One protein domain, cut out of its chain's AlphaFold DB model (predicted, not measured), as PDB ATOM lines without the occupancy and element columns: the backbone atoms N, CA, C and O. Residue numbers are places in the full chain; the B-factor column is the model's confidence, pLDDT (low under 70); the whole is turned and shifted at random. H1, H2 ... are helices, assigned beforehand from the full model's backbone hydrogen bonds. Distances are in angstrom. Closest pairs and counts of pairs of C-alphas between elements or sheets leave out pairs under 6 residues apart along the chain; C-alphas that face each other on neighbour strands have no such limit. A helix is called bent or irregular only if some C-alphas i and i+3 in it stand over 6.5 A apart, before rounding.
ATOM      1  N   LYS A   2      29.159  62.746   1.201       55.44
ATOM      2  CA  LYS A   2      30.269  62.302   2.094       55.44
ATOM      3  C   LYS A   2      30.777  60.876   1.811       55.44
ATOM      4  O   LYS A   2      31.966  60.620   1.950       55.44
ATOM      5  N   ILE A   3      29.894  59.972   1.377       57.69
ATOM      6  CA  ILE A   3      30.231  58.566   1.069       57.69
ATOM      7  C   ILE A   3      31.067  58.458  -0.221       57.69
ATOM      8  O   ILE A   3      31.937  57.599  -0.330       57.69
ATOM      9  N   ASP A   4      30.846  59.365  -1.175       73.69
ATOM     10  CA  ASP A   4      31.527  59.361  -2.478       73.69
ATOM     11  C   ASP A   4      32.968  59.877  -2.374       73.69
ATOM     12  O   ASP A   4      33.858  59.373  -3.053       73.69
ATOM     13  N   TYR A   5      33.217  60.830  -1.468       79.56
ATOM     14  CA  TYR A   5      34.555  61.366  -1.216       79.56
ATOM     15  C   TYR A   5      35.490  60.314  -0.611       79.56
ATOM     16  O   TYR A   5      36.621  60.185  -1.060       79.56
ATOM     17  N   TRP A   6      35.019  59.512   0.349       79.62
ATOM     18  CA  TRP A   6      35.831  58.441   0.938       79.62
ATOM     19  C   TRP A   6      36.202  57.367  -0.089       79.62
ATOM     20  O   TRP A   6      37.353  56.950  -0.135       79.62
ATOM     21  N   LYS A   7      35.267  56.983  -0.969       80.81
ATOM     22  CA  LYS A   7      35.545  56.042  -2.068       80.81
ATOM     23  C   LYS A   7      36.550  56.600  -3.075       80.81
ATOM     24  O   LYS A   7      37.419  55.868  -3.533       80.81
ATOM     25  N   PHE A   8      36.436  57.884  -3.406       82.44
ATOM     26  CA  PHE A   8      37.384  58.568  -4.284       82.44
ATOM     27  C   PHE A   8      38.780  58.652  -3.655       82.44
ATOM     28  O   PHE A   8      39.768  58.332  -4.309       82.44
ATOM     29  N   VAL A   9      38.865  59.035  -2.378       82.62
ATOM     30  CA  VAL A   9      40.136  59.116  -1.648       82.62
ATOM     31  C   VAL A   9      40.793  57.740  -1.551       82.62
ATOM     32  O   VAL A   9      41.984  57.622  -1.819       82.62
ATOM     33  N   ASP A  10      40.026  56.694  -1.260       79.94
ATOM     34  CA  ASP A  10      40.534  55.324  -1.169       79.94
ATOM     35  C   ASP A  10      40.979  54.774  -2.540       79.94
ATOM     36  O   ASP A  10      42.030  54.152  -2.656       79.94
ATOM     37  N   GLN A  11      40.268  55.088  -3.629       82.12
ATOM     38  CA  GLN A  11      40.687  54.689  -4.981       82.12
ATOM     39  C   GLN A  11      41.916  55.450  -5.494       82.12
ATOM     40  O   GLN A  11      42.773  54.855  -6.147       82.12
ATOM     41  N   CYS A  12      42.003  56.757  -5.238       80.56
ATOM     42  CA  CYS A  12      43.095  57.588  -5.746       80.56
ATOM     43  C   CYS A  12      44.351  57.517  -4.876       80.56
ATOM     44  O   CYS A  12      45.454  57.586  -5.412       80.56
ATOM     45  N   PHE A  13      44.198  57.384  -3.556       78.44
ATOM     46  CA  PHE A  13      45.306  57.419  -2.598       78.44
ATOM     47  C   PHE A  13      45.539  56.093  -1.871       78.44
ATOM     48  O   PHE A  13      46.638  55.901  -1.362       78.44
ATOM     49  N   GLY A  14      44.594  55.148  -1.870       74.12
ATOM     50  CA  GLY A  14      44.786  53.808  -1.298       74.12
ATOM     51  C   GLY A  14      45.996  53.043  -1.864       74.12
ATOM     52  O   GLY A  14      46.776  52.527  -1.064       74.12
ATOM     53  N   PRO A  15      46.264  53.044  -3.190       75.12
ATOM     54  CA  PRO A  15      47.445  52.386  -3.770       75.12
ATOM     55  C   PRO A  15      48.783  53.026  -3.370       75.12
ATOM     56  O   PRO A  15      49.828  52.389  -3.471       75.12
ATOM     57  N   PHE A  16      48.752  54.293  -2.947       70.44
ATOM     58  CA  PHE A  16      49.917  55.051  -2.482       70.44
ATOM     59  C   PHE A  16      49.983  55.139  -0.955       70.44
ATOM     60  O   PHE A  16      50.970  55.629  -0.406       70.44
ATOM     61  N   SER A  17      48.944  54.671  -0.262       70.56
ATOM     62  CA  SER A  17      48.939  54.572   1.185       70.56
ATOM     63  C   SER A  17      49.829  53.398   1.588       70.56
ATOM     64  O   SER A  17      49.665  52.270   1.122       70.56
ATOM     65  N   ALA A  18      50.827  53.667   2.425       63.59
ATOM     66  CA  ALA A  18      51.610  52.613   3.047       63.59
ATOM     67  C   ALA A  18      50.692  51.852   4.015       63.59
ATOM     68  O   ALA A  18      50.458  52.286   5.142       63.59
ATOM     69  N   GLY A  19      50.117  50.747   3.546       63.44
ATOM     70  CA  GLY A  19      49.338  49.838   4.376       63.44
ATOM     71  C   GLY A  19      50.243  49.067   5.334       63.44
ATOM     72  O   GLY A  19      51.367  48.698   4.990       63.44
ATOM     73  N   LEU A  20      49.748  48.793   6.541       64.19
ATOM     74  CA  LEU A  20      50.380  47.823   7.430       64.19
ATOM     75  C   LEU A  20      50.426  46.467   6.719       64.19
ATOM     76  O   LEU A  20      49.391  45.900   6.374       64.19
ATOM     77  N   VAL A  21      51.636  45.958   6.488       71.12
ATOM     78  CA  VAL A  21      51.845  44.629   5.913       71.12
ATOM     79  C   VAL A  21      51.271  43.605   6.888       71.12
ATOM     80  O   VAL A  21      51.770  43.439   7.997       71.12
ATOM     81  N   SER A  22      50.209  42.923   6.471       65.50
ATOM     82  CA  SER A  22      49.474  41.931   7.264       65.50
ATOM     83  C   SER A  22      50.190  40.580   7.390       65.50
ATOM     84  O   SER A  22      49.667  39.670   8.034       65.50
ATOM     85  N   ASP A  23      51.387  40.458   6.815       75.38
ATOM     86  CA  ASP A  23      52.165  39.226   6.721       75.38
ATOM     87  C   ASP A  23      53.494  39.290   7.495       75.38
ATOM     88  O   ASP A  23      54.060  40.353   7.756       75.38
ATOM     89  N   GLY A  24      54.005  38.123   7.894       80.31
ATOM     90  CA  GLY A  24      55.286  37.997   8.597       80.31
ATOM     91  C   GLY A  24      55.228  38.324  10.098       80.31
ATOM     92  O   GLY A  24      54.341  37.862  10.819       80.31
ATOM     93  N   VAL A  25      56.215  39.080  10.599       82.81
ATOM     94  CA  VAL A  25      56.402  39.357  12.042       82.81
ATOM     95  C   VAL A  25      55.212  40.112  12.637       82.81
ATOM     96  O   VAL A  25      54.796  39.798  13.748       82.81
ATOM     97  N   TYR A  26      54.615  41.039  11.882       82.94
ATOM     98  CA  TYR A  26      53.426  41.778  12.308       82.94
ATOM     99  C   TYR A  26      52.219  40.853  12.524       82.94
ATOM    100  O   TYR A  26      51.556  40.946  13.550       82.94
ATOM    101  N   SER A  27      51.981  39.900  11.616       84.69
ATOM    102  CA  SER A  27      50.903  38.906  11.749       84.69
ATOM    103  C   SER A  27      51.080  38.028  12.989       84.69
ATOM    104  O   SER A  27      50.123  37.744  13.709       84.69
ATOM    105  N   ARG A  28      52.323  37.603  13.262       86.56
ATOM    106  CA  ARG A  28      52.649  36.816  14.459       86.56
ATOM    107  C   ARG A  28      52.440  37.636  15.730       86.56
ATOM    108  O   ARG A  28      51.775  37.145  16.635       86.56
ATOM    109  N   LEU A  29      52.949  38.869  15.763       90.25
ATOM    110  CA  LEU A  29      52.774  39.769  16.900       90.25
ATOM    111  C   LEU A  29      51.291  40.042  17.146       90.25
ATOM    112  O   LEU A  29      50.852  39.896  18.274       90.25
ATOM    113  N   LEU A  30      50.510  40.340  16.104       89.75
ATOM    114  CA  LEU A  30      49.068  40.575  16.201       89.75
ATOM    115  C   LEU A  30      48.330  39.362  16.784       89.75
ATOM    116  O   LEU A  30      47.477  39.523  17.655       89.75
ATOM    117  N   LYS A  31      48.671  38.145  16.339       90.38
ATOM    118  CA  LYS A  31      48.115  36.904  16.903       90.38
ATOM    119  C   LYS A  31      48.486  36.736  18.375       90.38
ATOM    120  O   LYS A  31      47.638  36.335  19.166       90.38
ATOM    121  N   GLU A  32      49.719  37.062  18.746       94.00
ATOM    122  CA  GLU A  32      50.188  37.005  20.132       94.00
ATOM    123  C   GLU A  32      49.493  38.051  21.012       94.00
ATOM    124  O   GLU A  32      48.987  37.704  22.075       94.00
ATOM    125  N   THR A  33      49.352  39.299  20.549       93.62
ATOM    126  CA  THR A  33      48.612  40.339  21.284       93.62
ATOM    127  C   THR A  33      47.148  39.950  21.454       93.62
ATOM    128  O   THR A  33      46.602  40.097  22.543       93.62
ATOM    129  N   GLN A  34      46.519  39.394  20.414       93.88
ATOM    130  CA  GLN A  34      45.148  38.885  20.501       93.88
ATOM    131  C   GLN A  34      45.032  37.708  21.474       93.88
ATOM    132  O   GLN A  34      44.033  37.614  22.186       93.88
ATOM    133  N   SER A  35      46.026  36.818  21.524       95.25
ATOM    134  CA  SER A  35      46.066  35.721  22.497       95.25
ATOM    135  C   SER A  35      46.182  36.255  23.921       95.25
ATOM    136  O   SER A  35      45.363  35.912  24.764       95.25
ATOM    137  N   LEU A  36      47.132  37.158  24.176       95.50
ATOM    138  CA  LEU A  36      47.323  37.773  25.491       95.50
ATOM    139  C   LEU A  36      46.091  38.565  25.937       95.50
ATOM    140  O   LEU A  36      45.712  38.512  27.105       95.50
ATOM    141  N   GLN A  37      45.436  39.266  25.012       95.69
ATOM    142  CA  GLN A  37      44.190  39.971  25.294       95.69
ATOM    143  C   GLN A  37      43.069  38.991  25.661       95.69
ATOM    144  O   GLN A  37      42.335  39.243  26.614       95.69
ATOM    145  N   LYS A  38      42.946  37.863  24.953       95.62
ATOM    146  CA  LYS A  38      41.974  36.813  25.295       95.62
ATOM    147  C   LYS A  38      42.263  36.209  26.666       95.62
ATOM    148  O   LYS A  38      41.341  36.112  27.470       95.62
ATOM    149  N   ASP A  39      43.517  35.875  26.955       95.88
ATOM    150  CA  ASP A  39      43.924  35.315  28.247       95.88
ATOM    151  C   ASP A  39      43.654  36.299  29.391       95.88
ATOM    152  O   ASP A  39      43.168  35.910  30.455       95.88
ATOM    153  N   LEU A  40      43.913  37.590  29.167       94.94
ATOM    154  CA  LEU A  40      43.574  38.642  30.118       94.94
ATOM    155  C   LEU A  40      42.059  38.717  30.339       94.94
ATOM    156  O   LEU A  40      41.621  38.728  31.485       94.94
ATOM    157  N   MET A  41      41.260  38.706  29.270       94.56
ATOM    158  CA  MET A  41      39.795  38.729  29.361       94.56
ATOM    159  C   MET A  41      39.225  37.501  30.080       94.56
ATOM    160  O   MET A  41      38.201  37.608  30.748       94.56
ATOM    161  N   VAL A  42      39.857  36.330  29.952       95.38
ATOM    162  CA  VAL A  42      39.478  35.131  30.717       95.38
ATOM    163  C   VAL A  42      39.788  35.333  32.199       95.38
ATOM    164  O   VAL A  42      38.895  35.170  33.023       95.38
ATOM    165  N   LYS A  43      41.001  35.780  32.546       94.06
ATOM    166  CA  LYS A  43      41.381  36.045  33.946       94.06
ATOM    167  C   LYS A  43      40.525  37.129  34.602       94.06
ATOM    168  O   LYS A  43      40.244  37.037  35.795       94.06
ATOM    169  N   VAL A  44      40.132  38.152  33.842       93.50
ATOM    170  CA  VAL A  44      39.207  39.195  34.305       93.50
ATOM    171  C   VAL A  44      37.846  38.579  34.604       93.50
ATOM    172  O   VAL A  44      37.405  38.691  35.741       93.50
ATOM    173  N   ARG A  45      37.255  37.828  33.666       89.31
ATOM    174  CA  ARG A  45      35.963  37.156  33.884       89.31
ATOM    175  C   ARG A  45      35.982  36.165  35.045       89.31
ATOM    176  O   ARG A  45      35.058  36.145  35.846       89.31
ATOM    177  N   GLU A  46      37.044  35.375  35.193       92.31
ATOM    178  CA  GLU A  46      37.203  34.474  36.344       92.31
ATOM    179  C   GLU A  46      37.253  35.238  37.669       92.31
ATOM    180  O   GLU A  46      36.743  34.772  38.690       92.31
ATOM    181  N   ARG A  47      37.905  36.404  37.679       89.19
ATOM    182  CA  ARG A  47      37.989  37.245  38.870       89.19
ATOM    183  C   ARG A  47      36.665  37.948  39.148       89.19
ATOM    184  O   ARG A  47      36.292  38.026  40.310       89.19
ATOM    185  N   GLU A  48      35.967  38.417  38.121       86.12
ATOM    186  CA  GLU A  48      34.617  38.976  38.225       86.12
ATOM    187  C   GLU A  48      33.645  37.941  38.793       86.12
ATOM    188  O   GLU A  48      32.977  38.233  39.778       86.12
ATOM    189  N   ALA A  49      33.656  36.706  38.284       83.94
ATOM    190  CA  ALA A  49      32.833  35.616  38.806       83.94
ATOM    191  C   ALA A  49      33.124  35.319  40.289       83.94
ATOM    192  O   ALA A  49      32.203  35.159  41.081       83.94
ATOM    193  N   LYS A  50      34.402  35.314  40.699       85.94
ATOM    194  CA  LYS A  50      34.800  35.130  42.112       85.94
ATOM    195  C   LYS A  50      34.436  36.305  43.022       85.94
ATOM    196  O   LYS A  50      34.362  36.121  44.233       85.94
ATOM    197  N   LEU A  51      34.323  37.508  42.465       81.12
ATOM    198  CA  LEU A  51      33.966  38.725  43.195       81.12
ATOM    199  C   LEU A  51      32.464  39.010  43.156       81.12
ATOM    200  O   LEU A  51      32.013  39.917  43.854       81.12
ATOM    201  N   ASN A  52      31.703  38.258  42.359       79.19
ATOM    202  CA  ASN A  52      30.260  38.351  42.348       79.19
ATOM    203  C   ASN A  52      29.736  37.986  43.741       79.19
ATOM    204  O   ASN A  52      30.051  36.933  44.294       79.19
TER     205      ASN A  52
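AT A GLANCE: This is residues 2 to 52 of the 367 residues of the protein "BSD domain-containing protein" of Crassostrea gigas (UniProt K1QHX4). Two helices, a shorter H1 and a long H2, make the unequal arms of a wide, open V, with an uncoiled link at its point and nothing filling the space between the arms. The printed part has 51 residues, with two named helices in the order H1, H2 and no named strand; the class is all helix. It is extended, with a radius of gyration of the C-alphas of 19.2 A, and flat, spanning 53 by 32 by 8 A.

IN THESE COORDINATES: Find C-alpha 2 at (30.269, 62.302, 2.094); from there H1 runs through residues 2 to 16, 21.4 A long. It is irregular: C-alphas 12 and 15 are 7.1 A apart. Look next at C-alpha 25 at (56.402, 39.357, 12.042), where H2, residues 25 to 51, begins; it runs 38.4 A to C-alpha 51 at (33.966, 38.725, 43.195).

HOW THE PARTS SIT: H1 and H2 are apart, with a short link of 8 residues between them. In H2 every O i to N i+4 pair is within hydrogen-bond range; in H1, 8 of 11 are.

THE WHOLE: The C-alphas farthest apart, those of Cys 12 and Lys 50, are 53.5 A from each other. The printed part has no cut. Confidence is low, under 70, at residues 2 to 3, 18 to 20 and 22.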